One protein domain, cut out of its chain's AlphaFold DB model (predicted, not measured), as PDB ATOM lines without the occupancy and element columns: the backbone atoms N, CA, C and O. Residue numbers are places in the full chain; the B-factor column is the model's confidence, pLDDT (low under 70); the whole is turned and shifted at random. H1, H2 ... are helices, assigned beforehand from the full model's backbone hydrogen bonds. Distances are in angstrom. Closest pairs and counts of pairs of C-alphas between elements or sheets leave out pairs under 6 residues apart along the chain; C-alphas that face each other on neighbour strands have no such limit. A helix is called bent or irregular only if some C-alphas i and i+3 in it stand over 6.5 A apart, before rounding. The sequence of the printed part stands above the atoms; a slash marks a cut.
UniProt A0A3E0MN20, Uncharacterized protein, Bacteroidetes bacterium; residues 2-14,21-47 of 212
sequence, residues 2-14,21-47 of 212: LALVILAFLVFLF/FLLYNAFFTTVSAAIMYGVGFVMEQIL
ATOM      1  N   LEU A   2     -45.864 -26.703 -59.476       72.00
ATOM      2  CA  LEU A   2     -47.103 -27.127 -60.165       72.00
ATOM      3  C   LEU A   2     -47.274 -28.653 -60.321       72.00
ATOM      4  O   LEU A   2     -48.333 -29.182 -60.000       72.00
ATOM      5  N   ALA A   3     -46.227 -29.378 -60.728       71.56
ATOM      6  CA  ALA A   3     -46.287 -30.836 -60.898       71.56
ATOM      7  C   ALA A   3     -46.589 -31.605 -59.592       71.56
ATOM      8  O   ALA A   3     -47.298 -32.605 -59.616       71.56
ATOM      9  N   LEU A   4     -46.106 -31.113 -58.443       76.56
ATOM     10  CA  LEU A   4     -46.355 -31.723 -57.128       76.56
ATOM     11  C   LEU A   4     -47.802 -31.515 -56.668       76.56
ATOM     12  O   LEU A   4     -48.402 -32.421 -56.095       76.56
ATOM     13  N   VAL A   5     -48.378 -30.347 -56.966       77.81
ATOM     14  CA  VAL A   5     -49.783 -30.033 -56.663       77.81
ATOM     15  C   VAL A   5     -50.721 -30.902 -57.505       77.81
ATOM     16  O   VAL A   5     -51.677 -31.467 -56.978       77.81
ATOM     17  N   ILE A   6     -50.409 -31.075 -58.793       78.12
ATOM     18  CA  ILE A   6     -51.177 -31.932 -59.708       78.12
ATOM     19  C   ILE A   6     -51.102 -33.403 -59.269       78.12
ATOM     20  O   ILE A   6     -52.127 -34.081 -59.221       78.12
ATOM     21  N   LEU A   7     -49.919 -33.886 -58.877       78.50
ATOM     22  CA  LEU A   7     -49.735 -35.247 -58.369       78.50
ATOM     23  C   LEU A   7     -50.527 -35.488 -57.071       78.50
ATOM     24  O   LEU A   7     -51.226 -36.494 -56.961       78.50
ATOM     25  N   ALA A   8     -50.480 -34.555 -56.116       75.31
ATOM     26  CA  ALA A   8     -51.236 -34.647 -54.866       75.31
ATOM     27  C   ALA A   8     -52.758 -34.654 -55.103       75.31
ATOM     28  O   ALA A   8     -53.485 -35.419 -54.467       75.31
ATOM     29  N   PHE A   9     -53.235 -33.850 -56.060       77.25
ATOM     30  CA  PHE A   9     -54.644 -33.797 -56.448       77.25
ATOM     31  C   PHE A   9     -55.118 -35.099 -57.118       77.25
ATOM     32  O   PHE A   9     -56.191 -35.609 -56.791       77.25
ATOM     33  N   LEU A  10     -54.298 -35.691 -57.993       76.62
ATOM     34  CA  LEU A  10     -54.589 -36.990 -58.607       76.62
ATOM     35  C   LEU A  10     -54.621 -38.113 -57.556       76.62
ATOM     36  O   LEU A  10     -55.584 -38.875 -57.508       76.62
ATOM     37  N   VAL A  11     -53.639 -38.177 -56.652       76.81
ATOM     38  CA  VAL A  11     -53.604 -39.161 -55.549       76.81
ATOM     39  C   VAL A  11     -54.843 -39.040 -54.648       76.81
ATOM     40  O   VAL A  11     -55.443 -40.048 -54.269       76.81
ATOM     41  N   PHE A  12     -55.287 -37.812 -54.359       77.12
ATOM     42  CA  PHE A  12     -56.508 -37.545 -53.596       77.12
ATOM     43  C   PHE A  12     -57.785 -38.033 -54.304       77.12
ATOM     44  O   PHE A  12     -58.695 -38.578 -53.663       77.12
ATOM     45  N   LEU A  13     -57.862 -37.875 -55.630       77.50
ATOM     46  CA  LEU A  13     -58.995 -38.348 -56.427       77.50
ATOM     47  C   LEU A  13     -59.049 -39.882 -56.501       77.50
ATOM     48  O   LEU A  13     -60.130 -40.438 -56.289       77.50
ATOM     49  N   PHE A  14     -57.908 -40.547 -56.720       78.81
ATOM     50  CA  PHE A  14     -57.815 -41.994 -56.967       78.81
ATOM     51  C   PHE A  14     -57.826 -42.886 -55.709       78.81
ATOM     52  O   PHE A  14     -58.060 -44.088 -55.832       78.81
ATOM     53  N   PHE A  21     -57.506 -39.906 -44.154       80.50
ATOM     54  CA  PHE A  21     -56.105 -39.945 -43.727       80.50
ATOM     55  C   PHE A  21     -55.255 -38.896 -44.457       80.50
ATOM     56  O   PHE A  21     -54.485 -38.177 -43.825       80.50
ATOM     57  N   LEU A  22     -55.434 -38.747 -45.773       82.56
ATOM     58  CA  LEU A  22     -54.755 -37.712 -46.560       82.56
ATOM     59  C   LEU A  22     -55.151 -36.296 -46.111       82.56
ATOM     60  O   LEU A  22     -54.284 -35.435 -46.033       82.56
ATOM     61  N   LEU A  23     -56.419 -36.063 -45.752       83.44
ATOM     62  CA  LEU A  23     -56.894 -34.777 -45.228       83.44
ATOM     63  C   LEU A  23     -56.306 -34.453 -43.854       83.44
ATOM     64  O   LEU A  23     -55.883 -33.319 -43.649       83.44
ATOM     65  N   TYR A  24     -56.239 -35.418 -42.929       86.38
ATOM     66  CA  TYR A  24     -55.595 -35.194 -41.630       86.38
ATOM     67  C   TYR A  24     -54.111 -34.869 -41.793       86.38
ATOM     68  O   TYR A  24     -53.643 -33.889 -41.224       86.38
ATOM     69  N   ASN A  25     -53.382 -35.627 -42.617       85.50
ATOM     70  CA  ASN A  25     -51.974 -35.334 -42.883       85.50
ATOM     71  C   ASN A  25     -51.794 -33.973 -43.561       85.50
ATOM     72  O   ASN A  25     -50.949 -33.191 -43.134       85.50
ATOM     73  N   ALA A  26     -52.619 -33.649 -44.562       86.25
ATOM     74  CA  ALA A  26     -52.601 -32.337 -45.199       86.25
ATOM     75  C   ALA A  26     -52.828 -31.227 -44.164       86.25
ATOM     76  O   ALA A  26     -52.029 -30.303 -44.095       86.25
ATOM     77  N   PHE A  27     -53.830 -31.364 -43.293       89.62
ATOM     78  CA  PHE A  27     -54.095 -30.413 -42.215       89.62
ATOM     79  C   PHE A  27     -52.911 -30.262 -41.248       89.62
ATOM     80  O   PHE A  27     -52.481 -29.146 -40.978       89.62
ATOM     81  N   PHE A  28     -52.328 -31.359 -40.754       88.88
ATOM     82  CA  PHE A  28     -51.175 -31.275 -39.851       88.88
ATOM     83  C   PHE A  28     -49.952 -30.645 -40.526       88.88
ATOM     84  O   PHE A  28     -49.267 -29.828 -39.913       88.88
ATOM     85  N   THR A  29     -49.694 -30.970 -41.796       88.25
ATOM     86  CA  THR A  29     -48.582 -30.371 -42.550       88.25
ATOM     87  C   THR A  29     -48.802 -28.888 -42.839       88.25
ATOM     88  O   THR A  29     -47.862 -28.108 -42.692       88.25
ATOM     89  N   THR A  30     -50.024 -28.459 -43.182       88.31
ATOM     90  CA  THR A  30     -50.314 -27.035 -43.399       88.31
ATOM     91  C   THR A  30     -50.255 -26.242 -42.100       88.31
ATOM     92  O   THR A  30     -49.679 -25.158 -42.096       88.31
ATOM     93  N   VAL A  31     -50.765 -26.786 -40.991       92.50
ATOM     94  CA  VAL A  31     -50.641 -26.168 -39.661       92.50
ATOM     95  C   VAL A  31     -49.172 -26.058 -39.249       92.50
ATOM     96  O   VAL A  31     -48.742 -24.993 -38.815       92.50
ATOM     97  N   SER A  32     -48.374 -27.112 -39.435       88.81
ATOM     98  CA  SER A  32     -46.937 -27.084 -39.130       88.81
ATOM     99  C   SER A  32     -46.187 -26.043 -39.969       88.81
ATOM    100  O   SER A  32     -45.414 -25.260 -39.418       88.81
ATOM    101  N   ALA A  33     -46.462 -25.969 -41.276       88.38
ATOM    102  CA  ALA A  33     -45.880 -24.955 -42.149       88.38
ATOM    103  C   ALA A  33     -46.305 -23.536 -41.733       88.38
ATOM    104  O   ALA A  33     -45.465 -22.642 -41.657       88.38
ATOM    105  N   ALA A  34     -47.586 -23.334 -41.408       90.31
ATOM    106  CA  ALA A  34     -48.098 -22.050 -40.936       90.31
ATOM    107  C   ALA A  34     -47.422 -21.606 -39.631       90.31
ATOM    108  O   ALA A  34     -47.070 -20.438 -39.506       90.31
ATOM    109  N   ILE A  35     -47.179 -22.527 -38.692       90.75
ATOM    110  CA  ILE A  35     -46.425 -22.240 -37.465       90.75
ATOM    111  C   ILE A  35     -44.984 -21.848 -37.806       90.75
ATOM    112  O   ILE A  35     -44.505 -20.827 -37.322       90.75
ATOM    113  N   MET A  36     -44.307 -22.608 -38.672       87.19
ATOM    114  CA  MET A  36     -42.915 -22.341 -39.049       87.19
ATOM    115  C   MET A  36     -42.736 -20.943 -39.662       87.19
ATOM    116  O   MET A  36     -41.869 -20.188 -39.227       87.19
ATOM    117  N   TYR A  37     -43.580 -20.568 -40.630       86.81
ATOM    118  CA  TYR A  37     -43.539 -19.230 -41.232       86.81
ATOM    119  C   TYR A  37     -44.062 -18.143 -40.283       86.81
ATOM    120  O   TYR A  37     -43.544 -17.027 -40.268       86.81
ATOM    121  N   GLY A  38     -45.059 -18.478 -39.462       89.00
ATOM    122  CA  GLY A  38     -45.640 -17.574 -38.475       89.00
ATOM    123  C   GLY A  38     -44.634 -17.131 -37.417       89.00
ATOM    124  O   GLY A  38     -44.614 -15.955 -37.067       89.00
ATOM    125  N   VAL A  39     -43.753 -18.024 -36.953       87.19
ATOM    126  CA  VAL A  39     -42.709 -17.682 -35.971       87.19
ATOM    127  C   VAL A  39     -41.772 -16.598 -36.507       87.19
ATOM    128  O   VAL A  39     -41.518 -15.628 -35.795       87.19
ATOM    129  N   GLY A  40     -41.306 -16.716 -37.756       85.00
ATOM    130  CA  GLY A  40     -40.448 -15.698 -38.377       85.00
ATOM    131  C   GLY A  40     -41.147 -14.342 -38.494       85.00
ATOM    132  O   GLY A  40     -40.597 -13.320 -38.093       85.00
ATOM    133  N   PHE A  41     -42.407 -14.344 -38.942       88.25
ATOM    134  CA  PHE A  41     -43.208 -13.122 -39.041       88.25
ATOM    135  C   PHE A  41     -43.418 -12.444 -37.680       88.25
ATOM    136  O   PHE A  41     -43.217 -11.238 -37.552       88.25
ATOM    137  N   VAL A  42     -43.784 -13.211 -36.648       89.00
ATOM    138  CA  VAL A  42     -43.966 -12.689 -35.284       89.00
ATOM    139  C   VAL A  42     -42.651 -12.119 -34.749       89.00
ATOM    140  O   VAL A  42     -42.644 -11.026 -34.179       89.00
ATOM    141  N   MET A  43     -41.541 -12.833 -34.959       87.44
ATOM    142  CA  MET A  43     -40.219 -12.400 -34.510       87.44
ATOM    143  C   MET A  43     -39.801 -11.076 -35.127       87.44
ATOM    144  O   MET A  43     -39.320 -10.216 -34.402       87.44
ATOM    145  N   GLU A  44     -39.976 -10.898 -36.433       85.94
ATOM    146  CA  GLU A  44     -39.443  -9.726 -37.132       85.94
ATOM    147  C   GLU A  44     -40.395  -8.528 -37.117       85.94
ATOM    148  O   GLU A  44     -39.939  -7.393 -37.000       85.94
ATOM    149  N   GLN A  45     -41.705  -8.770 -37.235       88.56
ATOM    150  CA  GLN A  45     -42.690  -7.718 -37.515       88.56
ATOM    151  C   GLN A  45     -43.553  -7.339 -36.307       88.56
ATOM    152  O   GLN A  45     -44.151  -6.266 -36.305       88.56
ATOM    153  N   ILE A  46     -43.650  -8.205 -35.290       90.94
ATOM    154  CA  ILE A  46     -44.539  -7.987 -34.135       90.94
ATOM    155  C   ILE A  46     -43.748  -7.674 -32.864       90.94
ATOM    156  O   ILE A  46     -44.128  -6.776 -32.112       90.94
ATOM    157  N   LEU A  47     -42.670  -8.414 -32.592       90.19
ATOM    158  CA  LEU A  47     -41.900  -8.232 -31.362       90.19
ATOM    159  C   LEU A  47     -41.106  -6.927 -31.369       90.19
ATOM    160  O   LEU A  47     -40.481  -6.562 -32.364       90.19
TER     161      LEU A  47
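What this domain is: This is residues 2 to 14 and 21 to 47 of the 212 residues of an uncharacterized protein of Bacteroidetes bacterium (UniProt A0A3E0MN20). What shape is this? A short helix, H1, and a long one, H2, make an open V of unequal arms, close only where H1 ends and H2 begins. How is it made up? The 40 printed residues hold H1, then H2, with no named strand: all helix. It is extended, with a radius of gyration of the C-alphas of 14.3 A and spans of 45 by 22 by 8 A.

How they stand to each other: How near do they come? H1, residues 2 to 14, and H2, residues 21 to 46, are close but not clearly touching; their closest C-alphas, of Phe 12 and Leu 22, are 7.3 A apart. How do they run? They run opposite ways at a shallow tilt of 34 degrees, only just short of steep. Are the backbones whole? In H1 every O i to N i+4 pair is within hydrogen-bond range; in H2, 21 of 22 are.

Where its parts are: Where is H1? It runs 18.6 A from C-alpha 2 at (-47.103, -27.127, -60.165). Where is H2? It runs 35.3 A to C-alpha 46 at (-44.539, -7.987, -34.135), with a kink of 28 degrees near residue 40. It is neither bent nor irregular, but only just: C-alphas 43 and 46 are 6.2 A apart.

The domain as a whole: What is missing? Residues 15 to 20 are not printed; C-alphas 14 and 21 are 13.5 A apart across the cut. Is confidence low anywhere? No printed residue is under 70.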